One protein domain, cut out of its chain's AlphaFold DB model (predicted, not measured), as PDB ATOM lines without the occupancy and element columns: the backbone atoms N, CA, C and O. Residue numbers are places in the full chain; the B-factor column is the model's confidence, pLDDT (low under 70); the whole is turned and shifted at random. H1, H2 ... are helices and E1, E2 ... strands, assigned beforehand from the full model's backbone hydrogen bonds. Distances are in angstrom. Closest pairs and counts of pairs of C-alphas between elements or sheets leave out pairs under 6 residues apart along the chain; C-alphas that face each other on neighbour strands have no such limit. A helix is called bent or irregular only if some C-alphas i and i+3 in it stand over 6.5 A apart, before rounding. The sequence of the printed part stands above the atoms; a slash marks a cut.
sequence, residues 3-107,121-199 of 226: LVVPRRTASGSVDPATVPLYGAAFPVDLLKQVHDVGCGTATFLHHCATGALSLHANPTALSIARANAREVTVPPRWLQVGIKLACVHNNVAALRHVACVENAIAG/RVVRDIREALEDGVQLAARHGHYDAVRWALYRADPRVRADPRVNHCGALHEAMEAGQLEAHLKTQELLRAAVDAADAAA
ATOM      1  N   LEU A   3     272.449 225.394 316.982       77.88
ATOM      2  CA  LEU A   3     271.344 225.048 317.863       77.88
ATOM      3  C   LEU A   3     271.341 223.536 318.082       77.88
ATOM      4  O   LEU A   3     271.382 222.764 317.121       77.88
ATOM      5  N   VAL A   4     271.286 223.112 319.341       78.75
ATOM      6  CA  VAL A   4     271.082 221.704 319.684       78.75
ATOM      7  C   VAL A   4     269.584 221.468 319.798       78.75
ATOM      8  O   VAL A   4     268.910 222.127 320.587       78.75
ATOM      9  N   VAL A   5     269.069 220.541 319.000       76.50
ATOM     10  CA  VAL A   5     267.658 220.157 318.983       76.50
ATOM     11  C   VAL A   5     267.505 218.667 319.275       76.50
ATOM     12  O   VAL A   5     268.349 217.871 318.856       76.50
ATOM     13  N   PRO A   6     266.443 218.247 319.977       69.44
ATOM     14  CA  PRO A   6     266.177 216.831 320.199       69.44
ATOM     15  C   PRO A   6     265.858 216.125 318.872       69.44
ATOM     16  O   PRO A   6     265.069 216.619 318.074       69.44
ATOM     17  N   ARG A   7     266.431 214.944 318.632       68.56
ATOM     18  CA  ARG A   7     266.165 214.087 317.467       68.56
ATOM     19  C   ARG A   7     265.714 212.710 317.932       68.56
ATOM     20  O   ARG A   7     266.465 212.015 318.606       68.56
ATOM     21  N   ARG A   8     264.524 212.274 317.511       62.66
ATOM     22  CA  ARG A   8     264.111 210.875 317.686       62.66
ATOM     23  C   ARG A   8     264.884 209.962 316.740       62.66
ATOM     24  O   ARG A   8     264.946 210.221 315.540       62.66
ATOM     25  N   THR A   9     265.475 208.908 317.283       64.06
ATOM     26  CA  THR A   9     266.118 207.835 316.521       64.06
ATOM     27  C   THR A   9     265.095 206.789 316.084       64.06
ATOM     28  O   THR A   9     263.964 206.753 316.572       64.06
ATOM     29  N   ALA A  10     265.504 205.889 315.186       58.47
ATOM     30  CA  ALA A  10     264.673 204.764 314.754       58.47
ATOM     31  C   ALA A  10     264.294 203.805 315.903       58.47
ATOM     32  O   ALA A  10     263.292 203.107 315.800       58.47
ATOM     33  N   SER A  11     265.060 203.785 317.000       69.31
ATOM     34  CA  SER A  11     264.767 202.989 318.199       69.31
ATOM     35  C   SER A  11     263.850 203.704 319.200       69.31
ATOM     36  O   SER A  11     263.544 203.146 320.251       69.31
ATOM     37  N   GLY A  12     263.418 204.934 318.905       61.84
ATOM     38  CA  GLY A  12     262.578 205.741 319.791       61.84
ATOM     39  C   GLY A  12     263.344 206.516 320.871       61.84
ATOM     40  O   GLY A  12     262.710 207.252 321.629       61.84
ATOM     41  N   SER A  13     264.680 206.409 320.935       71.69
ATOM     42  CA  SER A  13     265.501 207.257 321.812       71.69
ATOM     43  C   SER A  13     265.533 208.702 321.308       71.69
ATOM     44  O   SER A  13     265.311 208.964 320.125       71.69
ATOM     45  N   VAL A  14     265.799 209.654 322.204       71.06
ATOM     46  CA  VAL A  14     265.991 211.065 321.847       71.06
ATOM     47  C   VAL A  14     267.469 211.400 321.994       71.06
ATOM     48  O   VAL A  14     267.981 211.449 323.109       71.06
ATOM     49  N   ASP A  15     268.131 211.660 320.870       74.06
ATOM     50  CA  ASP A  15     269.536 212.057 320.813       74.06
ATOM     51  C   ASP A  15     269.642 213.540 320.420       74.06
ATOM     52  O   ASP A  15     268.822 214.024 319.636       74.06
ATOM     53  N   PRO A  16     270.643 214.294 320.898       75.12
ATOM     54  CA  PRO A  16     270.861 215.660 320.440       75.12
ATOM     55  C   PRO A  16     271.330 215.679 318.976       75.12
ATOM     56  O   PRO A  16     272.278 214.994 318.594       75.12
ATOM     57  N   ALA A  17     270.690 216.502 318.151       72.44
ATOM     58  CA  ALA A  17     271.127 216.838 316.803       72.44
ATOM     59  C   ALA A  17     271.524 218.312 316.727       72.44
ATOM     60  O   ALA A  17     270.967 219.159 317.419       72.44
ATOM     61  N   THR A  18     272.499 218.620 315.877       78.81
ATOM     62  CA  THR A  18     273.034 219.977 315.744       78.81
ATOM     63  C   THR A  18     272.557 220.595 314.433       78.81
ATOM     64  O   THR A  18     272.895 220.106 313.353       78.81
ATOM     65  N   VAL A  19     271.783 221.677 314.521       76.50
ATOM     66  CA  VAL A  19     271.416 222.516 313.373       76.50
ATOM     67  C   VAL A  19     272.386 223.693 313.343       76.50
ATOM     68  O   VAL A  19     272.403 224.497 314.280       76.50
ATOM     69  N   PRO A  20     273.253 223.787 312.328       76.38
ATOM     70  CA  PRO A  20     274.198 224.880 312.268       76.38
ATOM     71  C   PRO A  20     273.501 226.184 311.873       76.38
ATOM     72  O   PRO A  20     272.616 226.193 311.028       76.38
ATOM     73  N   LEU A  21     273.939 227.281 312.484       76.19
ATOM     74  CA  LEU A  21     273.447 228.638 312.267       76.19
ATOM     75  C   LEU A  21     274.661 229.521 311.943       76.19
ATOM     76  O   LEU A  21     275.449 229.901 312.820       76.19
ATOM     77  N   TYR A  22     274.864 229.772 310.655       67.12
ATOM     78  CA  TYR A  22     276.007 230.503 310.113       67.12
ATOM     79  C   TYR A  22     275.531 231.881 309.646       67.12
ATOM     80  O   TYR A  22     274.483 231.971 309.019       67.12
ATOM     81  N   GLY A  23     276.295 232.938 309.932       60.12
ATOM     82  CA  GLY A  23     275.974 234.307 309.504       60.12
ATOM     83  C   GLY A  23     275.563 235.249 310.642       60.12
ATOM     84  O   GLY A  23     275.774 234.944 311.817       60.12
ATOM     85  N   ALA A  24     275.045 236.423 310.260       59.72
ATOM     86  CA  ALA A  24     274.604 237.497 311.155       59.72
ATOM     87  C   ALA A  24     273.432 237.077 312.071       59.72
ATOM     88  O   ALA A  24     272.931 235.957 311.987       59.72
ATOM     89  N   ALA A  25     273.027 237.970 312.982       69.69
ATOM     90  CA  ALA A  25     272.032 237.712 314.023       69.69
ATOM     91  C   ALA A  25     270.741 237.070 313.475       69.69
ATOM     92  O   ALA A  25     270.006 237.684 312.708       69.69
ATOM     93  N   PHE A  26     270.458 235.844 313.920       76.75
ATOM     94  CA  PHE A  26     269.205 235.152 313.622       76.75
ATOM     95  C   PHE A  26     268.069 235.768 314.452       76.75
ATOM     96  O   PHE A  26     268.269 236.009 315.650       76.75
ATOM     97  N   PRO A  27     266.866 235.964 313.884       80.44
ATOM     98  CA  PRO A  27     265.712 236.377 314.669       80.44
ATOM     99  C   PRO A  27     265.438 235.363 315.782       80.44
ATOM    100  O   PRO A  27     265.386 234.154 315.536       80.44
ATOM    101  N   VAL A  28     265.222 235.850 317.004       82.00
ATOM    102  CA  VAL A  28     264.951 235.003 318.179       82.00
ATOM    103  C   VAL A  28     263.753 234.082 317.936       82.00
ATOM    104  O   VAL A  28     263.764 232.928 318.361       82.00
ATOM    105  N   ASP A  29     262.746 234.560 317.209       84.38
ATOM    106  CA  ASP A  29     261.560 233.766 316.903       84.38
ATOM    107  C   ASP A  29     261.858 232.616 315.940       84.38
ATOM    108  O   ASP A  29     261.317 231.528 316.125       84.38
ATOM    109  N   LEU A  30     262.781 232.791 314.986       83.06
ATOM    110  CA  LEU A  30     263.237 231.686 314.142       83.06
ATOM    111  C   LEU A  30     263.985 230.642 314.981       83.06
ATOM    112  O   LEU A  30     263.746 229.450 314.821       83.06
ATOM    113  N   LEU A  31     264.830 231.063 315.928       83.94
ATOM    114  CA  LEU A  31     265.534 230.137 316.827       83.94
ATOM    115  C   LEU A  31     264.566 229.309 317.684       83.94
ATOM    116  O   LEU A  31     264.737 228.094 317.799       83.94
ATOM    117  N   LYS A  32     263.532 229.951 318.243       84.94
ATOM    118  CA  LYS A  32     262.461 229.269 318.986       84.94
ATOM    119  C   LYS A  32     261.724 228.268 318.099       84.94
ATOM    120  O   LYS A  32     261.558 227.120 318.489       84.94
ATOM    121  N   GLN A  33     261.366 228.665 316.877       85.06
ATOM    122  CA  GLN A  33     260.702 227.773 315.929       85.06
ATOM    123  C   GLN A  33     261.577 226.562 315.556       85.06
ATOM    124  O   GLN A  33     261.075 225.445 315.491       85.06
ATOM    125  N   VAL A  34     262.887 226.732 315.354       82.38
ATOM    126  CA  VAL A  34     263.798 225.599 315.094       82.38
ATOM    127  C   VAL A  34     263.855 224.653 316.297       82.38
ATOM    128  O   VAL A  34     263.818 223.435 316.118       82.38
ATOM    129  N   HIS A  35     263.903 225.193 317.517       82.06
ATOM    130  CA  HIS A  35     263.899 224.397 318.744       82.06
ATOM    131  C   HIS A  35     262.602 223.592 318.913       82.06
ATOM    132  O   HIS A  35     262.652 222.374 319.092       82.06
ATOM    133  N   ASP A  36     261.451 224.258 318.810       81.00
ATOM    134  CA  ASP A  36     260.132 223.668 319.069       81.00
ATOM    135  C   ASP A  36     259.805 222.529 318.109       81.00
ATOM    136  O   ASP A  36     259.107 221.577 318.455       81.00
ATOM    137  N   VAL A  37     260.321 222.626 316.887       78.00
ATOM    138  CA  VAL A  37     259.955 221.716 315.813       78.00
ATOM    139  C   VAL A  37     261.026 220.648 315.562       78.00
ATOM    140  O   VAL A  37     260.755 219.629 314.927       78.00
ATOM    141  N   GLY A  38     262.235 220.811 316.108       66.38
ATOM    142  CA  GLY A  38     263.370 219.923 315.852       66.38
ATOM    143  C   GLY A  38     263.143 218.446 316.210       66.38
ATOM    144  O   GLY A  38     263.767 217.573 315.596       66.38
ATOM    145  N   CYS A  39     262.204 218.143 317.118       66.81
ATOM    146  CA  CYS A  39     261.871 216.775 317.520       66.81
ATOM    147  C   CYS A  39     261.372 215.933 316.332       66.81
ATOM    148  O   CYS A  39     260.250 216.083 315.861       66.81
ATOM    149  N   GLY A  40     262.230 215.036 315.836       63.81
ATOM    150  CA  GLY A  40     261.931 214.146 314.703       63.81
ATOM    151  C   GLY A  40     262.181 214.752 313.315       63.81
ATOM    152  O   GLY A  40     262.126 214.029 312.325       63.81
ATOM    153  N   THR A  41     262.526 216.040 313.229       73.38
ATOM    154  CA  THR A  41     262.738 216.761 311.956       73.38
ATOM    155  C   THR A  41     264.144 217.356 311.835       73.38
ATOM    156  O   THR A  41     264.502 217.906 310.795       73.38
ATOM    157  N   ALA A  42     264.983 217.195 312.863       73.00
ATOM    158  CA  ALA A  42     266.333 217.752 312.928       73.00
ATOM    159  C   ALA A  42     267.204 217.457 311.695       73.00
ATOM    160  O   ALA A  42     267.956 218.323 311.258       73.00
ATOM    161  N   THR A  43     267.090 216.262 311.105       73.25
ATOM    162  CA  THR A  43     267.814 215.899 309.874       73.25
ATOM    163  C   THR A  43     267.386 216.770 308.692       73.25
ATOM    164  O   THR A  43     268.229 217.269 307.955       73.25
ATOM    165  N   PHE A  44     266.080 217.006 308.537       76.31
ATOM    166  CA  PHE A  44     265.549 217.893 307.505       76.31
ATOM    167  C   PHE A  44     266.024 219.337 307.721       76.31
ATOM    168  O   PHE A  44     266.575 219.942 306.804       76.31
ATOM    169  N   LEU A  45     265.912 219.856 308.949       79.62
ATOM    170  CA  LEU A  45     266.356 221.216 309.282       79.62
ATOM    171  C   LEU A  45     267.866 221.401 309.064       79.62
ATOM    172  O   LEU A  45     268.300 222.423 308.535       79.62
ATOM    173  N   HIS A  46     268.670 220.390 309.402       79.12
ATOM    174  CA  HIS A  46     270.103 220.379 309.124       79.12
ATOM    175  C   HIS A  46     270.393 220.454 307.617       79.12
ATOM    176  O   HIS A  46     271.279 221.203 307.206       79.12
ATOM    177  N   HIS A  47     269.643 219.736 306.774       77.75
ATOM    178  CA  HIS A  47     269.795 219.822 305.316       77.75
ATOM    179  C   HIS A  47     269.405 221.192 304.766       77.75
ATOM    180  O   HIS A  47     270.131 221.728 303.928       77.75
ATOM    181  N   CYS A  48     268.317 221.783 305.264       82.19
ATOM    182  CA  CYS A  48     267.934 223.149 304.916       82.19
ATOM    183  C   CYS A  48     269.043 224.154 305.259       82.19
ATOM    184  O   CYS A  48     269.338 225.023 304.445       82.19
ATOM    185  N   ALA A  49     269.715 223.991 306.400       82.69
ATOM    186  CA  ALA A  49     270.784 224.891 306.830       82.69
ATOM    187  C   ALA A  49     272.131 224.683 306.107       82.69
ATOM    188  O   ALA A  49     272.885 225.632 305.917       82.69
ATOM    189  N   THR A  50     272.477 223.452 305.722       78.31
ATOM    190  CA  THR A  50     273.837 223.130 305.236       78.31
ATOM    191  C   THR A  50     273.947 222.924 303.735       78.31
ATOM    192  O   THR A  50     275.049 222.967 303.197       78.31
ATOM    193  N   GLY A  51     272.848 222.578 303.063       68.31
ATOM    194  CA  GLY A  51     272.900 222.057 301.693       68.31
ATOM    195  C   GLY A  51     273.617 220.708 301.589       68.31
ATOM    196  O   GLY A  51     273.741 220.158 300.496       68.31
ATOM    197  N   ALA A  52     274.064 220.142 302.718       60.78
ATOM    198  CA  ALA A  52     274.788 218.887 302.801       60.78
ATOM    199  C   ALA A  52     273.796 217.721 302.761       60.78
ATOM    200  O   ALA A  52     273.557 217.060 303.766       60.78
ATOM    201  N   LEU A  53     273.141 217.541 301.614       52.38
ATOM    202  CA  LEU A  53     272.779 216.263 300.998       52.38
ATOM    203  C   LEU A  53     271.908 216.523 299.768       52.38
ATOM    204  O   LEU A  53     270.923 217.256 299.815       52.38
ATOM    205  N   SER A  54     272.242 215.833 298.680       47.81
ATOM    206  CA  SER A  54     271.328 215.610 297.566       47.81
ATOM    207  C   SER A  54     270.111 214.852 298.092       47.81
ATOM    208  O   SER A  54     270.229 213.699 298.507       47.81
ATOM    209  N   LEU A  55     268.932 215.475 298.090       45.91
ATOM    210  CA  LEU A  55     267.695 214.803 298.499       45.91
ATOM    211  C   LEU A  55     267.299 213.663 297.545       45.91
ATOM    212  O   LEU A  55     266.495 212.816 297.921       45.91
ATOM    213  N   HIS A  56     267.931 213.554 296.368       42.66
ATOM    214  CA  HIS A  56     267.840 212.351 295.531       42.66
ATOM    215  C   HIS A  56     268.461 211.112 296.195       42.66
ATOM    216  O   HIS A  56     268.067 209.997 295.873       42.66
ATOM    217  N   ALA A  57     269.394 211.295 297.135       40.47
ATOM    218  CA  ALA A  57     269.998 210.209 297.903       40.47
ATOM    219  C   ALA A  57     269.298 209.956 299.248       40.47
ATOM    220  O   ALA A  57     269.617 208.973 299.914       40.47
ATOM    221  N   ASN A  58     268.356 210.817 299.661       43.50
ATOM    222  CA  ASN A  58     267.704 210.707 300.961       43.50
ATOM    223  C   ASN A  58     266.181 210.524 300.809       43.50
ATOM    224  O   ASN A  58     265.430 211.506 300.846       43.50
ATOM    225  N   PRO A  59     265.698 209.271 300.666       48.19
ATOM    226  CA  PRO A  59     264.270 208.963 300.580       48.19
ATOM    227  C   PRO A  59     263.483 209.465 301.794       48.19
ATOM    228  O   PRO A  59     262.262 209.535 301.722       48.19
ATOM    229  N   THR A  60     264.155 209.857 302.880       51.09
ATOM    230  CA  THR A  60     263.540 210.256 304.138       51.09
ATOM    231  C   THR A  60     262.826 211.604 304.082       51.09
ATOM    232  O   THR A  60     261.795 211.718 304.713       51.09
ATOM    233  N   ALA A  61     263.257 212.625 303.328       49.75
ATOM    234  CA  ALA A  61     262.503 213.896 303.313       49.75
ATOM    235  C   ALA A  61     261.223 213.804 302.472       49.75
ATOM    236  O   ALA A  61     260.181 214.303 302.882       49.75
ATOM    237  N   LEU A  62     261.287 213.120 301.324       53.19
ATOM    238  CA  LEU A  62     260.108 212.837 300.506       53.19
ATOM    239  C   LEU A  62     259.198 211.811 301.196       53.19
ATOM    240  O   LEU A  62     257.984 211.937 301.102       53.19
ATOM    241  N   SER A  63     259.749 210.816 301.904       55.78
ATOM    242  CA  SER A  63     258.946 209.870 302.684       55.78
ATOM    243  C   SER A  63     258.360 210.506 303.938       55.78
ATOM    244  O   SER A  63     257.213 210.218 304.233       55.78
ATOM    245  N   ILE A  64     259.070 211.405 304.627       53.97
ATOM    246  CA  ILE A  64     258.537 212.223 305.726       53.97
ATOM    247  C   ILE A  64     257.442 213.130 305.173       53.97
ATOM    248  O   ILE A  64     256.352 213.141 305.728       53.97
ATOM    249  N   ALA A  65     257.672 213.842 304.067       52.38
ATOM    250  CA  ALA A  65     256.656 214.693 303.455       52.38
ATOM    251  C   ALA A  65     255.428 213.884 303.015       52.38
ATOM    252  O   ALA A  65     254.314 214.288 303.307       52.38
ATOM    253  N   ARG A  66     255.607 212.712 302.389       54.50
ATOM    254  CA  ARG A  66     254.508 211.821 301.975       54.50
ATOM    255  C   ARG A  66     253.798 211.159 303.155       54.50
ATOM    256  O   ARG A  66     252.583 211.032 303.112       54.50
ATOM    257  N   ALA A  67     254.523 210.731 304.185       52.16
ATOM    258  CA  ALA A  67     253.950 210.136 305.392       52.16
ATOM    259  C   ALA A  67     253.143 211.177 306.175       52.16
ATOM    260  O   ALA A  67     252.004 210.907 306.526       52.16
ATOM    261  N   ASN A  68     253.675 212.393 306.337       49.09
ATOM    262  CA  ASN A  68     252.962 213.494 306.988       49.09
ATOM    263  C   ASN A  68     251.830 214.066 306.117       49.09
ATOM    264  O   ASN A  68     250.830 214.509 306.655       49.09
ATOM    265  N   ALA A  69     251.949 214.044 304.784       48.97
ATOM    266  CA  ALA A  69     250.850 214.425 303.890       48.97
ATOM    267  C   ALA A  69     249.701 213.402 303.916       48.97
ATOM    268  O   ALA A  69     248.547 213.782 303.758       48.97
ATOM    269  N   ARG A  70     250.007 212.112 304.130       49.56
ATOM    270  CA  ARG A  70     249.006 211.047 304.320       49.56
ATOM    271  C   ARG A  70     248.408 211.041 305.726       49.56
ATOM    272  O   ARG A  70     247.253 210.673 305.894       49.56
ATOM    273  N   GLU A  71     249.164 211.458 306.736       49.03
ATOM    274  CA  GLU A  71     248.663 211.725 308.086       49.03
ATOM    275  C   GLU A  71     248.062 213.143 308.138       49.03
ATOM    276  O   GLU A  71     248.648 214.053 308.711       49.03
ATOM    277  N   VAL A  72     246.889 213.305 307.512       42.56
ATOM    278  CA  VAL A  72     246.016 214.482 307.235       42.56
ATOM    279  C   VAL A  72     245.901 215.623 308.287       42.56
ATOM    280  O   VAL A  72     245.108 216.541 308.122       42.56
ATOM    281  N   THR A  73     246.664 215.684 309.375       42.00
ATOM    282  CA  THR A  73     246.329 216.587 310.491       42.00
ATOM    283  C   THR A  73     246.957 217.985 310.461       42.00
ATOM    284  O   THR A  73     246.290 218.923 310.902       42.00
ATOM    285  N   VAL A  74     248.163 218.224 309.927       43.88
ATOM    286  CA  VAL A  74     248.751 219.586 309.899       43.88
ATOM    287  C   VAL A  74     249.862 219.689 308.837       43.88
ATOM    288  O   VAL A  74     250.762 218.850 308.874       43.88
ATOM    289  N   PRO A  75     249.900 220.717 307.955       50.38
ATOM    290  CA  PRO A  75     251.137 221.089 307.273       50.38
ATOM    291  C   PRO A  75     252.158 221.372 308.364       50.38
ATOM    292  O   PRO A  75     251.951 222.243 309.217       50.38
ATOM    293  N   PRO A  76     253.218 220.583 308.455       66.50
ATOM    294  CA  PRO A  76     253.911 220.549 309.710       66.50
ATOM    295  C   PRO A  76     254.842 221.758 309.745       66.50
ATOM    296  O   PRO A  76     255.616 221.981 308.816       66.50
ATOM    297  N   ARG A  77     254.755 222.551 310.823       75.75
ATOM    298  CA  ARG A  77     255.573 223.753 311.094       75.75
ATOM    299  C   ARG A  77     257.044 223.606 310.671       75.75
ATOM    300  O   ARG A  77     257.677 224.604 310.351       75.75
ATOM    301  N   TRP A  78     257.591 222.388 310.630       77.38
ATOM    302  CA  TRP A  78     258.969 222.135 310.204       77.38
ATOM    303  C   TRP A  78     259.227 222.536 308.763       77.38
ATOM    304  O   TRP A  78     260.340 222.958 308.474       77.38
ATOM    305  N   LEU A  79     258.241 222.432 307.871       78.69
ATOM    306  CA  LEU A  79     258.396 222.819 306.472       78.69
ATOM    307  C   LEU A  79     258.584 224.331 306.362       78.69
ATOM    308  O   LEU A  79     259.540 224.782 305.737       78.69
ATOM    309  N   GLN A  80     257.736 225.101 307.052       85.12
ATOM    310  CA  GLN A  80     257.854 226.558 307.125       85.12
ATOM    311  C   GLN A  80     259.219 226.972 307.698       85.12
ATOM    312  O   GLN A  80     259.919 227.809 307.132       85.12
ATOM    313  N   VAL A  81     259.640 226.332 308.793       86.25
ATOM    314  CA  VAL A  81     260.944 226.589 309.425       86.25
ATOM    315  C   VAL A  81     262.106 226.206 308.507       86.25
ATOM    316  O   VAL A  81     263.094 226.932 308.430       86.25
ATOM    317  N   GLY A  82     261.992 225.097 307.777       85.94
ATOM    318  CA  GLY A  82     262.993 224.657 306.810       85.94
ATOM    319  C   GLY A  82     263.145 225.612 305.631       85.94
ATOM    320  O   GLY A  82     264.273 225.878 305.226       85.94
ATOM    321  N   ILE A  83     262.042 226.171 305.120       88.50
ATOM    322  CA  ILE A  83     262.064 227.214 304.081       88.50
ATOM    323  C   ILE A  83     262.828 228.437 304.589       88.50
ATOM    324  O   ILE A  83     263.782 228.873 303.946       88.50
ATOM    325  N   LYS A  84     262.478 228.935 305.782       90.25
ATOM    326  CA  LYS A  84     263.146 230.089 306.405       90.25
ATOM    327  C   LYS A  84     264.640 229.836 306.615       90.25
ATOM    328  O   LYS A  84     265.454 230.683 306.260       90.25
ATOM    329  N   LEU A  85     265.016 228.656 307.120       88.81
ATOM    330  CA  LEU A  85     266.421 228.256 307.255       88.81
ATOM    331  C   LEU A  85     267.135 228.218 305.901       88.81
ATOM    332  O   LEU A  85     268.223 228.768 305.770       88.81
ATOM    333  N   ALA A  86     266.532 227.603 304.884       89.44
ATOM    334  CA  ALA A  86     267.142 227.531 303.564       89.44
ATOM    335  C   ALA A  86     267.353 228.929 302.955       89.44
ATOM    336  O   ALA A  86     268.392 229.169 302.342       89.44
ATOM    337  N   CYS A  87     266.436 229.870 303.193       90.94
ATOM    338  CA  CYS A  87     266.598 231.271 302.809       90.94
ATOM    339  C   CYS A  87     267.752 231.964 303.551       90.94
ATOM    340  O   CYS A  87     268.618 232.555 302.906       90.94
ATOM    341  N   VAL A  88     267.818 231.840 304.883       90.38
ATOM    342  CA  VAL A  88     268.896 232.427 305.709       90.38
ATOM    343  C   VAL A  88     270.276 231.872 305.356       90.38
ATOM    344  O   VAL A  88     271.277 232.541 305.563       90.38
ATOM    345  N   HIS A  89     270.347 230.659 304.812       89.31
ATOM    346  CA  HIS A  89     271.605 230.000 304.459       89.31
ATOM    347  C   HIS A  89     271.942 230.045 302.959       89.31
ATOM    348  O   HIS A  89     272.862 229.354 302.518       89.31
ATOM    349  N   ASN A  90     271.201 230.818 302.160       90.44
ATOM    350  CA  ASN A  90     271.312 230.855 300.695       90.44
ATOM    351  C   ASN A  90     271.250 229.466 300.024       90.44
ATOM    352  O   ASN A  90     271.874 229.209 298.992       90.44
ATOM    353  N   ASN A  91     270.515 228.528 300.617       88.31
ATOM    354  CA  ASN A  91     270.488 227.144 300.179       88.31
ATOM    355  C   ASN A  91     269.390 226.916 299.135       88.31
ATOM    356  O   ASN A  91     268.359 226.282 299.380       88.31
ATOM    357  N   VAL A  92     269.640 227.422 297.929       86.44
ATOM    358  CA  VAL A  92     268.719 227.303 296.790       86.44
ATOM    359  C   VAL A  92     268.440 225.840 296.424       86.44
ATOM    360  O   VAL A  92     267.358 225.526 295.931       86.44
ATOM    361  N   ALA A  93     269.372 224.919 296.684       81.31
ATOM    362  CA  ALA A  93     269.143 223.490 296.470       81.31
ATOM    363  C   ALA A  93     268.035 222.954 297.389       81.31
ATOM    364  O   ALA A  93     267.091 222.332 296.903       81.31
ATOM    365  N   ALA A  94     268.084 223.256 298.692       80.19
ATOM    366  CA  ALA A  94     267.012 222.885 299.616       80.19
ATOM    367  C   ALA A  94     265.678 223.553 299.257       80.19
ATOM    368  O   ALA A  94     264.644 222.888 299.283       80.19
ATOM    369  N   LEU A  95     265.695 224.825 298.843       82.88
ATOM    370  CA  LEU A  95     264.495 225.521 298.369       82.88
ATOM    371  C   LEU A  95     263.875 224.833 297.137       82.88
ATOM    372  O   LEU A  95     262.679 224.550 297.117       82.88
ATOM    373  N   ARG A  96     264.685 224.445 296.143       78.75
ATOM    374  CA  ARG A  96     264.220 223.659 294.982       78.75
ATOM    375  C   ARG A  96     263.538 222.358 295.389       78.75
ATOM    376  O   ARG A  96     262.581 221.951 294.739       78.75
ATOM    377  N   HIS A  97     263.993 221.731 296.465       72.44
ATOM    378  CA  HIS A  97     263.382 220.512 296.972       72.44
ATOM    379  C   HIS A  97     262.065 220.744 297.721       72.44
ATOM    380  O   HIS A  97     261.183 219.893 297.628       72.44
ATOM    381  N   VAL A  98     261.876 221.888 298.385       70.12
ATOM    382  CA  VAL A  98     260.555 222.283 298.913       70.12
ATOM    383  C   VAL A  98     259.526 222.315 297.785       70.12
ATOM    384  O   VAL A  98     258.426 221.792 297.940       70.12
ATOM    385  N   ALA A  99     259.902 222.808 296.605       67.31
ATOM    386  CA  ALA A  99     259.004 222.788 295.458       67.31
ATOM    387  C   ALA A  99     258.700 221.372 294.925       67.31
ATOM    388  O   ALA A  99     257.651 221.138 294.332       67.31
ATOM    389  N   CYS A 100     259.587 220.393 295.146       66.50
ATOM    390  CA  CYS A 100     259.263 218.991 294.871       66.50
ATOM    391  C   CYS A 100     258.201 218.453 295.839       66.50
ATOM    392  O   CYS A 100     257.406 217.609 295.437       66.50
ATOM    393  N   VAL A 101     258.183 218.926 297.091       66.44
ATOM    394  CA  VAL A 101     257.143 218.583 298.074       66.44
ATOM    395  C   VAL A 101     255.804 219.193 297.665       66.44
ATOM    396  O   VAL A 101     254.814 218.469 297.634       66.44
ATOM    397  N   GLU A 102     255.789 220.467 297.268       66.75
ATOM    398  CA  GLU A 102     254.608 221.150 296.716       66.75
ATOM    399  C   GLU A 102     254.010 220.368 295.533       66.75
ATOM    400  O   GLU A 102     252.854 219.953 295.576       66.75
ATOM    401  N   ASN A 103     254.830 220.053 294.524       65.19
ATOM    402  CA  ASN A 103     254.397 219.291 293.349       65.19
ATOM    403  C   ASN A 103     253.926 217.869 293.696       65.19
ATOM    404  O   ASN A 103     253.004 217.348 293.075       65.19
ATOM    405  N   ALA A 104     254.569 217.215 294.669       64.62
ATOM    406  CA  ALA A 104     254.178 215.877 295.102       64.62
ATOM    407  C   ALA A 104     252.826 215.866 295.824       64.62
ATOM    408  O   ALA A 104     252.145 214.847 295.776       64.62
ATOM    409  N   ILE A 105     252.457 216.967 296.483       62.16
ATOM    410  CA  ILE A 105     251.175 217.139 297.174       62.16
ATOM    411  C   ILE A 105     250.071 217.508 296.177       62.16
ATOM    412  O   ILE A 105     248.987 216.933 296.244       62.16
ATOM    413  N   ALA A 106     250.371 218.377 295.207       61.78
ATOM    414  CA  ALA A 106     249.460 218.717 294.111       61.78
ATOM    415  C   ALA A 106     249.135 217.515 293.200       61.78
ATOM    416  O   ALA A 106     248.064 217.450 292.613       61.78
ATOM    417  N   GLY A 107     250.052 216.547 293.082       58.03
ATOM    418  CA  GLY A 107     249.855 215.328 292.291       58.03
ATOM    419  C   GLY A 107     249.076 214.205 292.988       58.03
ATOM    420  O   GLY A 107     248.944 213.126 292.410       58.03
ATOM    421  N   ARG A 121     245.888 224.485 302.108       71.19
ATOM    422  CA  ARG A 121     246.553 224.837 303.361       71.19
ATOM    423  C   ARG A 121     248.070 224.702 303.262       71.19
ATOM    424  O   ARG A 121     248.777 225.605 303.694       71.19
ATOM    425  N   VAL A 122     248.588 223.605 302.704       71.44
ATOM    426  CA  VAL A 122     250.037 223.409 302.540       71.44
ATOM    427  C   VAL A 122     250.620 224.456 301.594       71.44
ATOM    428  O   VAL A 122     251.666 225.029 301.889       71.44
ATOM    429  N   VAL A 123     249.943 224.728 300.477       73.56
ATOM    430  CA  VAL A 123     250.366 225.744 299.507       73.56
ATOM    431  C   VAL A 123     250.402 227.124 300.160       73.56
ATOM    432  O   VAL A 123     251.398 227.834 300.026       73.56
ATOM    433  N   ARG A 124     249.364 227.494 300.920       77.12
ATOM    434  CA  ARG A 124     249.344 228.747 301.684       77.12
ATOM    435  C   ARG A 124     250.505 228.828 302.674       77.12
ATOM    436  O   ARG A 124     251.226 229.817 302.680       77.12
ATOM    437  N   ASP A 125     250.728 227.779 303.456       77.44
ATOM    438  CA  ASP A 125     251.788 227.737 304.463       77.44
ATOM    439  C   ASP A 125     253.199 227.827 303.838       77.44
ATOM    440  O   ASP A 125     254.096 228.453 304.406       77.44
ATOM    441  N   ILE A 126     253.414 227.231 302.656       78.88
ATOM    442  CA  ILE A 126     254.659 227.390 301.886       78.88
ATOM    443  C   ILE A 126     254.828 228.846 301.451       78.88
ATOM    444  O   ILE A 126     255.924 229.390 301.578       78.88
ATOM    445  N   ARG A 127     253.761 229.487 300.960       77.75
ATOM    446  CA  ARG A 127     253.793 230.888 300.512       77.75
ATOM    447  C   ARG A 127     254.118 231.841 301.657       77.75
ATOM    448  O   ARG A 127     255.069 232.603 301.530       77.75
ATOM    449  N   GLU A 128     253.425 231.724 302.789       81.56
ATOM    450  CA  GLU A 128     253.702 232.518 303.996       81.56
ATOM    451  C   GLU A 128     255.165 232.350 304.449       81.56
ATOM    452  O   GLU A 128     255.863 233.316 304.756       81.56
ATOM    453  N   ALA A 129     255.686 231.119 304.422       85.38
ATOM    454  CA  ALA A 129     257.079 230.867 304.774       85.38
ATOM    455  C   ALA A 129     258.084 231.452 303.767       85.38
ATOM    456  O   ALA A 129     259.193 231.819 304.165       85.38
ATOM    457  N   LEU A 130     257.731 231.532 302.480       85.62
ATOM    458  CA  LEU A 130     258.554 232.172 301.454       85.62
ATOM    459  C   LEU A 130     258.564 233.693 301.608       85.62
ATOM    460  O   LEU A 130     259.626 234.282 301.439       85.62
ATOM    461  N   GLU A 131     257.446 234.320 301.974       84.38
ATOM    462  CA  GLU A 131     257.373 235.763 302.252       84.38
ATOM    463  C   GLU A 131     258.312 236.169 303.394       84.38
ATOM    464  O   GLU A 131     259.154 237.059 303.232       84.38
ATOM    465  N   ASP A 132     258.238 235.453 304.518       86.56
ATOM    466  CA  ASP A 132     259.170 235.613 305.636       86.56
ATOM    467  C   ASP A 132     260.612 235.292 305.201       86.56
ATOM    468  O   ASP A 132     261.567 235.992 305.540       86.56
ATOM    469  N   GLY A 133     260.782 234.219 304.426       89.06
ATOM    470  CA  GLY A 133     262.073 233.769 303.922       89.06
ATOM    471  C   GLY A 133     262.765 234.801 303.028       89.06
ATOM    472  O   GLY A 133     263.982 234.945 303.107       89.06
ATOM    473  N   VAL A 134     262.017 235.537 302.205       88.81
ATOM    474  CA  VAL A 134     262.542 236.591 301.323       88.81
ATOM    475  C   VAL A 134     263.167 237.722 302.141       88.81
ATOM    476  O   VAL A 134     264.288 238.135 301.849       88.81
ATOM    477  N   GLN A 135     262.492 238.167 303.202       87.81
ATOM    478  CA  GLN A 135     263.005 239.203 304.108       87.81
ATOM    479  C   GLN A 135     264.288 238.741 304.806       87.81
ATOM    480  O   GLN A 135     265.299 239.444 304.813       87.81
ATOM    481  N   LEU A 136     264.284 237.502 305.304       89.69
ATOM    482  CA  LEU A 136     265.448 236.890 305.938       89.69
ATOM    483  C   LEU A 136     266.635 236.747 304.977       89.69
ATOM    484  O   LEU A 136     267.760 237.090 305.328       89.69
ATOM    485  N   ALA A 137     266.409 236.276 303.751       90.06
ATOM    486  CA  ALA A 137     267.468 236.164 302.752       90.06
ATOM    487  C   ALA A 137     268.043 237.543 302.387       90.06
ATOM    488  O   ALA A 137     269.260 237.692 302.274       90.06
ATOM    489  N   ALA A 138     267.188 238.561 302.257       89.38
ATOM    490  CA  ALA A 138     267.596 239.921 301.923       89.38
ATOM    491  C   ALA A 138     268.467 240.548 303.023       89.38
ATOM    492  O   ALA A 138     269.543 241.072 302.723       89.38
ATOM    493  N   ARG A 139     268.075 240.390 304.294       88.31
ATOM    494  CA  ARG A 139     268.866 240.804 305.467       88.31
ATOM    495  C   ARG A 139     270.277 240.212 305.474       88.31
ATOM    496  O   ARG A 139     271.230 240.859 305.895       88.31
ATOM    497  N   HIS A 140     270.419 238.971 305.014       88.44
ATOM    498  CA  HIS A 140     271.701 238.263 304.959       88.44
ATOM    499  C   HIS A 140     272.466 238.469 303.639       88.44
ATOM    500  O   HIS A 140     273.543 237.903 303.449       88.44
ATOM    501  N   GLY A 141     271.933 239.272 302.717       88.81
ATOM    502  CA  GLY A 141     272.566 239.547 301.431       88.81
ATOM    503  C   GLY A 141     272.493 238.378 300.441       88.81
ATOM    504  O   GLY A 141     273.258 238.308 299.479       88.81
ATOM    505  N   HIS A 142     271.596 237.422 300.668       91.00
ATOM    506  CA  HIS A 142     271.494 236.172 299.921       91.00
ATOM    507  C   HIS A 142     270.601 236.318 298.695       91.00
ATOM    508  O   HIS A 142     269.479 235.816 298.637       91.00
ATOM    509  N   TYR A 143     271.127 237.021 297.694       88.50
ATOM    510  CA  TYR A 143     270.392 237.356 296.479       88.50
ATOM    511  C   TYR A 143     269.814 236.137 295.742       88.50
ATOM    512  O   TYR A 143     268.688 236.208 295.259       88.50
ATOM    513  N   ASP A 144     270.527 235.010 295.666       88.88
ATOM    514  CA  ASP A 144     270.019 233.836 294.940       88.88
ATOM    515  C   ASP A 144     268.793 233.220 295.625       88.88
ATOM    516  O   ASP A 144     267.844 232.820 294.945       88.88
ATOM    517  N   ALA A 145     268.780 233.184 296.959       88.75
ATOM    518  CA  ALA A 145     267.615 232.781 297.735       88.75
ATOM    519  C   ALA A 145     266.465 233.789 297.613       88.75
ATOM    520  O   ALA A 145     265.336 233.358 297.390       88.75
ATOM    521  N   VAL A 146     266.738 235.101 297.669       88.81
ATOM    522  CA  VAL A 146     265.726 236.149 297.421       88.81
ATOM    523  C   VAL A 146     265.095 235.960 296.045       88.81
ATOM    524  O   VAL A 146     263.875 235.865 295.923       88.81
ATOM    525  N   ARG A 147     265.930 235.836 295.009       87.38
ATOM    526  CA  ARG A 147     265.498 235.604 293.633       87.38
ATOM    527  C   ARG A 147     264.628 234.362 293.555       87.38
ATOM    528  O   ARG A 147     263.521 234.423 293.032       87.38
ATOM    529  N   TRP A 148     265.116 233.232 294.060       87.44
ATOM    530  CA  TRP A 148     264.383 231.974 293.985       87.44
ATOM    531  C   TRP A 148     263.030 232.064 294.695       87.44
ATOM    532  O   TRP A 148     262.017 231.673 294.115       87.44
ATOM    533  N   ALA A 149     263.007 232.608 295.913       85.50
ATOM    534  CA  ALA A 149     261.803 232.698 296.723       85.50
ATOM    535  C   ALA A 149     260.778 233.662 296.117       85.50
ATOM    536  O   ALA A 149     259.616 233.290 296.024       85.50
ATOM    537  N   LEU A 150     261.189 234.815 295.575       79.94
ATOM    538  CA  LEU A 150     260.295 235.716 294.834       79.94
ATOM    539  C   LEU A 150     259.749 235.085 293.546       79.94
ATOM    540  O   LEU A 150     258.585 235.281 293.202       79.94
ATOM    541  N   TYR A 151     260.562 234.311 292.817       78.88
ATOM    542  CA  TYR A 151     260.088 233.628 291.610       78.88
ATOM    543  C   TYR A 151     259.079 232.517 291.915       78.88
ATOM    544  O   TYR A 151     258.227 232.230 291.075       78.88
ATOM    545  N   ARG A 152     259.180 231.888 293.085       75.12
ATOM    546  CA  ARG A 152     258.300 230.796 293.513       75.12
ATOM    547  C   ARG A 152     257.114 231.237 294.352       75.12
ATOM    548  O   ARG A 152     256.113 230.531 294.361       75.12
ATOM    549  N   ALA A 153     257.216 232.375 295.023       64.38
ATOM    550  CA  ALA A 153     256.079 232.997 295.659       64.38
ATOM    551  C   ALA A 153     255.037 233.371 294.594       64.38
ATOM    552  O   ALA A 153     255.378 233.644 293.437       64.38
ATOM    553  N   ASP A 154     253.765 233.332 294.995       63.66
ATOM    554  CA  ASP A 154     252.628 233.699 294.149       63.66
ATOM    555  C   ASP A 154     252.920 235.038 293.434       63.66
ATOM    556  O   ASP A 154     253.501 235.934 294.051       63.66
ATOM    557  N   PRO A 155     252.564 235.218 292.148       59.25
ATOM    558  CA  PRO A 155     252.770 236.483 291.443       59.25
ATOM    559  C   PRO A 155     252.283 237.715 292.226       59.25
ATOM    560  O   PRO A 155     252.913 238.768 292.153       59.25
ATOM    561  N   ARG A 156     251.233 237.574 293.049       57.53
ATOM    562  CA  ARG A 156     250.725 238.630 293.941       57.53
ATOM    563  C   ARG A 156     251.704 239.001 295.055       57.53
ATOM    564  O   ARG A 156     251.756 240.159 295.447       57.53
ATOM    565  N   VAL A 157     252.531 238.064 295.517       58.62
ATOM    566  CA  VAL A 157     253.597 238.314 296.503       58.62
ATOM    567  C   VAL A 157     254.696 239.189 295.913       58.62
ATOM    568  O   VAL A 157     255.240 240.039 296.610       58.62
ATOM    569  N   ARG A 158     254.983 239.067 294.609       61.00
ATOM    570  CA  ARG A 158     255.924 239.969 293.916       61.00
ATOM    571  C   ARG A 158     255.410 241.404 293.811       61.00
ATOM    572  O   ARG A 158     256.207 242.314 293.612       61.00
ATOM    573  N   ALA A 159     254.101 241.596 293.957       58.84
ATOM    574  CA  ALA A 159     253.458 242.901 293.993       58.84
ATOM    575  C   ALA A 159     253.134 243.374 295.423       58.84
ATOM    576  O   ALA A 159     252.841 244.554 295.594       58.84
ATOM    577  N   ASP A 160     253.206 242.512 296.454       66.88
ATOM    578  CA  ASP A 160     252.869 242.898 297.832       66.88
ATOM    579  C   ASP A 160     253.916 243.891 298.380       66.88
ATOM    580  O   ASP A 160     255.084 243.531 298.591       66.88
ATOM    581  N   PRO A 161     253.532 245.151 298.659       62.00
ATOM    582  CA  PRO A 161     254.462 246.155 299.162       62.00
ATOM    583  C   PRO A 161     255.069 245.786 300.521       62.00
ATOM    584  O   PRO A 161     256.182 246.222 300.821       62.00
ATOM    585  N   ARG A 162     254.375 244.977 301.334       68.38
ATOM    586  CA  ARG A 162     254.840 244.532 302.658       68.38
ATOM    587  C   ARG A 162     256.014 243.573 302.547       68.38
ATOM    588  O   ARG A 162     256.943 243.672 303.336       68.38
ATOM    589  N   VAL A 163     255.998 242.697 301.548       64.81
ATOM    590  CA  VAL A 163     257.075 241.727 301.304       64.81
ATOM    591  C   VAL A 163     258.268 242.409 300.630       64.81
ATOM    592  O   VAL A 163     259.420 242.124 300.954       64.81
ATOM    593  N   ASN A 164     257.999 243.370 299.745       63.78
ATOM    594  CA  ASN A 164     258.995 243.901 298.817       63.78
ATOM    595  C   ASN A 164     259.595 245.243 299.260       63.78
ATOM    596  O   ASN A 164     260.802 245.337 299.489       63.78
ATOM    597  N   HIS A 165     258.765 246.279 299.413       58.81
ATOM    598  CA  HIS A 165     259.214 247.647 299.704       58.81
ATOM    599  C   HIS A 165     259.420 247.913 301.196       58.81
ATOM    600  O   HIS A 165     260.398 248.559 301.565       58.81
ATOM    601  N   CYS A 166     258.533 247.393 302.045       62.12
ATOM    602  CA  CYS A 166     258.634 247.522 303.500       62.12
ATOM    603  C   CYS A 166     259.339 246.327 304.165       62.12
ATOM    604  O   CYS A 166     259.653 246.408 305.345       62.12
ATOM    605  N   GLY A 167     259.580 245.245 303.416       80.62
ATOM    606  CA  GLY A 167     260.193 244.007 303.902       80.62
ATOM    607  C   GLY A 167     261.618 243.837 303.386       80.62
ATOM    608  O   GLY A 167     262.568 244.349 303.966       80.62
ATOM    609  N   ALA A 168     261.787 243.141 302.262       82.94
ATOM    610  CA  ALA A 168     263.098 242.719 301.766       82.94
ATOM    611  C   ALA A 168     264.071 243.868 301.468       82.94
ATOM    612  O   ALA A 168     265.239 243.798 301.848       82.94
ATOM    613  N   LEU A 169     263.613 244.933 300.799       86.88
ATOM    614  CA  LEU A 169     264.475 246.083 300.504       86.88
ATOM    615  C   LEU A 169     264.877 246.842 301.770       86.88
ATOM    616  O   LEU A 169     266.011 247.324 301.843       86.88
ATOM    617  N   HIS A 170     263.963 246.932 302.742       86.62
ATOM    618  CA  HIS A 170     264.216 247.544 304.042       86.62
ATOM    619  C   HIS A 170     265.248 246.734 304.830       86.62
ATOM    620  O   HIS A 170     266.280 247.280 305.201       86.62
ATOM    621  N   GLU A 171     265.030 245.427 304.972       88.06
ATOM    622  CA  GLU A 171     265.930 244.501 305.668       88.06
ATOM    623  C   GLU A 171     267.333 244.471 305.042       88.06
ATOM    624  O   GLU A 171     268.338 244.534 305.751       88.06
ATOM    625  N   ALA A 172     267.434 244.439 303.706       87.62
ATOM    626  CA  ALA A 172     268.726 244.510 303.021       87.62
ATOM    627  C   ALA A 172     269.450 245.840 303.286       87.62
ATOM    628  O   ALA A 172     270.666 245.848 303.481       87.62
ATOM    629  N   MET A 173     268.722 246.961 303.306       87.69
ATOM    630  CA  MET A 173     269.300 248.280 303.570       87.69
ATOM    631  C   MET A 173     269.733 248.428 305.033       87.69
ATOM    632  O   MET A 173     270.850 248.872 305.296       87.69
ATOM    633  N   GLU A 174     268.883 248.027 305.981       87.25
ATOM    634  CA  GLU A 174     269.167 248.073 307.420       87.25
ATOM    635  C   GLU A 174     270.391 247.215 307.770       87.25
ATOM    636  O   GLU A 174     271.262 247.638 308.531       87.25
ATOM    637  N   ALA A 175     270.516 246.038 307.151       86.06
ATOM    638  CA  ALA A 175     271.653 245.144 307.338       86.06
ATOM    639  C   ALA A 175     272.908 245.532 306.528       86.06
ATOM    640  O   ALA A 175     273.892 244.786 306.531       86.06
ATOM    641  N   GLY A 176     272.890 246.668 305.818       87.75
ATOM    642  CA  GLY A 176     274.023 247.170 305.034       87.75
ATOM    643  C   GLY A 176     274.366 246.330 303.797       87.75
ATOM    644  O   GLY A 176     275.475 246.426 303.271       87.75
ATOM    645  N   GLN A 177     273.436 245.506 303.317       90.19
ATOM    646  CA  GLN A 177     273.614 244.606 302.179       90.19
ATOM    647  C   GLN A 177     273.353 245.334 300.854       90.19
ATOM    648  O   GLN A 177     272.410 245.017 300.131       90.19
ATOM    649  N   LEU A 178     274.189 246.325 300.520       87.00
ATOM    650  CA  LEU A 178     273.973 247.214 299.367       87.00
ATOM    651  C   LEU A 178     273.815 246.457 298.036       87.00
ATOM    652  O   LEU A 178     272.923 246.765 297.251       87.00
ATOM    653  N   GLU A 179     274.650 245.447 297.784       86.62
ATOM    654  CA  GLU A 179     274.563 244.650 296.555       86.62
ATOM    655  C   GLU A 179     273.241 243.874 296.476       86.62
ATOM    656  O   GLU A 179     272.573 243.878 295.442       86.62
ATOM    657  N   ALA A 180     272.833 243.239 297.578       83.56
ATOM    658  CA  ALA A 180     271.570 242.519 297.634       83.56
ATOM    659  C   ALA A 180     270.376 243.470 297.516       83.56
ATOM    660  O   ALA A 180     269.416 243.131 296.833       83.56
ATOM    661  N   HIS A 181     270.450 244.665 298.106       86.81
ATOM    662  CA  HIS A 181     269.432 245.701 297.963       86.81
ATOM    663  C   HIS A 181     269.252 246.104 296.495       86.81
ATOM    664  O   HIS A 181     268.141 246.012 295.974       86.81
ATOM    665  N   LEU A 182     270.337 246.480 295.808       87.38
ATOM    666  CA  LEU A 182     270.289 246.913 294.407       87.38
ATOM    667  C   LEU A 182     269.745 245.809 293.496       87.38
ATOM    668  O   LEU A 182     268.802 246.035 292.739       87.38
ATOM    669  N   LYS A 183     270.269 244.587 293.624       87.62
ATOM    670  CA  LYS A 183     269.816 243.462 292.799       87.62
ATOM    671  C   LYS A 183     268.369 243.056 293.103       87.62
ATOM    672  O   LYS A 183     267.620 242.707 292.195       87.62
ATOM    673  N   THR A 184     267.942 243.112 294.368       84.12
ATOM    674  CA  THR A 184     266.542 242.846 294.747       84.12
ATOM    675  C   THR A 184     265.619 243.927 294.189       84.12
ATOM    676  O   THR A 184     264.543 243.614 293.691       84.12
ATOM    677  N   GLN A 185     266.046 245.190 294.197       86.75
ATOM    678  CA  GLN A 185     265.284 246.295 293.626       86.75
ATOM    679  C   GLN A 185     265.090 246.128 292.113       86.75
ATOM    680  O   GLN A 185     263.990 246.356 291.611       86.75
ATOM    681  N   GLU A 186     266.129 245.703 291.393       86.19
ATOM    682  CA  GLU A 186     266.045 245.379 289.963       86.19
ATOM    683  C   GLU A 186     265.072 244.224 289.693       86.19
ATOM    684  O   GLU A 186     264.220 244.338 288.810       86.19
ATOM    685  N   LEU A 187     265.143 243.141 290.479       81.56
ATOM    686  CA  LEU A 187     264.215 242.011 290.356       81.56
ATOM    687  C   LEU A 187     262.759 242.421 290.562       81.56
ATOM    688  O   LEU A 187     261.886 241.986 289.815       81.56
ATOM    689  N   LEU A 188     262.497 243.231 291.586       77.44
ATOM    690  CA  LEU A 188     261.144 243.657 291.930       77.44
ATOM    691  C   LEU A 188     260.565 244.597 290.877       77.44
ATOM    692  O   LEU A 188     259.416 244.419 290.489       77.44
ATOM    693  N   ARG A 189     261.365 245.535 290.351       79.44
ATOM    694  CA  ARG A 189     260.952 246.379 289.219       79.44
ATOM    695  C   ARG A 189     260.561 245.537 288.011       79.44
ATOM    696  O   ARG A 189     259.452 245.675 287.515       79.44
ATOM    697  N   ALA A 190     261.420 244.597 287.615       78.88
ATOM    698  CA  ALA A 190     261.131 243.712 286.490       78.88
ATOM    699  C   ALA A 190     259.875 242.849 286.719       78.88
ATOM    700  O   ALA A 190     259.159 242.529 285.772       78.88
ATOM    701  N   ALA A 191     259.603 242.455 287.968       72.25
ATOM    702  CA  ALA A 191     258.400 241.706 288.309       72.25
ATOM    703  C   ALA A 191     257.124 242.557 288.221       72.25
ATOM    704  O   ALA A 191     256.115 242.047 287.740       72.25
ATOM    705  N   VAL A 192     257.175 243.823 288.650       70.69
ATOM    706  CA  VAL A 192     256.067 244.783 288.517       70.69
ATOM    707  C   VAL A 192     255.786 245.073 287.044       70.69
ATOM    708  O   VAL A 192     254.655 244.892 286.609       70.69
ATOM    709  N   ASP A 193     256.817 245.386 286.253       77.44
ATOM    710  CA  ASP A 193     256.667 245.659 284.816       77.44
ATOM    711  C   ASP A 193     256.021 244.471 284.075       77.44
ATOM    712  O   ASP A 193     255.159 244.639 283.211       77.44
ATOM    713  N   ALA A 194     256.413 243.242 284.431       72.44
ATOM    714  CA  ALA A 194     255.827 242.028 283.866       72.44
ATOM    715  C   ALA A 194     254.369 241.806 284.305       72.44
ATOM    716  O   ALA A 194     253.568 241.306 283.514       72.44
ATOM    717  N   ALA A 195     254.023 242.157 285.547       69.12
ATOM    718  CA  ALA A 195     252.659 242.057 286.056       69.12
ATOM    719  C   ALA A 195     251.727 243.065 285.366       69.12
ATOM    720  O   ALA A 195     250.643 242.681 284.927       69.12
ATOM    721  N   ASP A 196     252.174 244.309 285.188       73.50
ATOM    722  CA  ASP A 196     251.422 245.348 284.477       73.50
ATOM    723  C   ASP A 196     251.191 244.965 283.006       73.50
ATOM    724  O   ASP A 196     250.087 245.118 282.479       73.50
ATOM    725  N   ALA A 197     252.204 244.389 282.347       75.25
ATOM    726  CA  ALA A 197     252.080 243.897 280.976       75.25
ATOM    727  C   ALA A 197     251.068 242.743 280.852       75.25
ATOM    728  O   ALA A 197     250.301 242.696 279.889       75.25
ATOM    729  N   ALA A 198     251.044 241.827 281.827       73.44
ATOM    730  CA  ALA A 198     250.079 240.730 281.866       73.44
ATOM    731  C   ALA A 198     248.645 241.238 282.091       73.44
ATOM    732  O   ALA A 198     247.746 240.853 281.347       73.44
ATOM    733  N   ALA A 199     248.445 242.153 283.046       72.81
ATOM    734  CA  ALA A 199     247.140 242.751 283.325       72.81
ATOM    735  C   ALA A 199     246.598 243.548 282.124       72.81
ATOM    736  O   ALA A 199     245.418 243.458 281.793       72.81
TER     737      ALA A 199
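This is residues 3 to 107 and 121 to 199 of the 226 residues of an uncharacterized protein of viral metagenome (UniProt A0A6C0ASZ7). Three helical hairpins, H4 with H5, H6 with H7 and H9 with H10, stack side by side, H4, H6 and H9 making one layer and H5, H7 and H10 the other; at one end of the stack H1 and H2 pack on a small two-stranded hairpin, E1 and E2. H3 packs on residues 101 to 105 of H5, and the short H8 on residues 188 to 195 of H10. The printed part has 184 residues, with two named strands followed by ten named helices; its one sheet, E1 - E2, is antiparallel, and the class is mostly helix. H4, H5, H6, H7, H9 and H10 form an up and down bundle, each running against the one before it in the chain. The whole is compact, with a radius of gyration of the C-alphas of 16.6 A and spans of 55 by 37 by 27 A.

Start at the sheet, where E1, residues 3 to 8, and E2, residues 14 to 20, form an antiparallel hairpin at 143 degrees. Look for N 5 and O 17, and for N 17 and O 5, each pair within hydrogen-bond range at 2.8 A. The C-alpha of Val 5 in E1 is 5.7 A from that of His 35 in H1, residues 28 to 37, their closest pair. For E2 and H2, residues 42 to 50, the closest C-alphas are those of Val 19 and His 46, 4.9 A apart. Moving outward, H2 touches H4, residues 77 to 88, at a shallow tilt of 18 degrees, the same way, closest at C-alphas 48 and 86, 4.7 A. H1 touches H4 too, at a steep tilt of 44 degrees, with C-alphas 37 and 78 closest at 5.7 A. H4 and H5, residues 92 to 106, form a helical hairpin, closest at C-alphas 86 and 94, 6.1 A. H3, residues 59 to 70, touches residues 101 to 105 alone of H5, closest at C-alphas 65 and 101, 6.7 A; H3 and H4 are apart. Next, H6, residues 121 to 139, touches H4 at a shallow tilt of 26 degrees, the same way, with C-alphas 84 and 133 closest at 4.6 A. H6 and H7, residues 143 to 152, form a helical hairpin, closest at C-alphas 134 and 146, 5.1 A. H9, residues 161 to 174, touches residues 131 to 139 alone of H6, closest at C-alphas 135 and 168, 4.2 A. H9 and H10, residues 178 to 199, form the last helical hairpin, with C-alphas 172 and 181 closest at 5.2 A. H8, residues 155 to 159, touches H10, closest at C-alphas 159 and 192, 6.4 A; it and H7 touch only at the corner, and only just, with 3 pairs of C-alphas within 8 A. Every O i to N i+4 pair is within hydrogen-bond range in H1, H2, H3, H4, H5, H7 and H10; H6 has 14 of 15, H9 5 of 10, and H8 0 of 1 beside 2 of 2 O i to N i+3 pairs.

Find C-alpha 3 at (271.344, 225.048, 317.863), where E1 begins; E2 ends at C-alpha 20, (274.198, 224.880, 312.268), and is 18.7 A long. H5 is 21.3 A and H6 27.5 A long. H10, the longest helix at 31.6 A, ends at C-alpha 199, (247.140, 242.751, 283.325). H9 is irregular, only just: C-alphas 166 and 169 are 6.7 A apart.

The two C-alphas farthest apart are those of Ser 11 and Ala 197, at 56.7 A. Residues 108 to 120 are not printed, and C-alphas 107 and 121 are 15.0 A apart across this cut. Of the links that are printed whole, none is long. The mean pLDDT of the printed part is 73.8; 64 residues are under 70, among them 51 to 76 and 153 to 166.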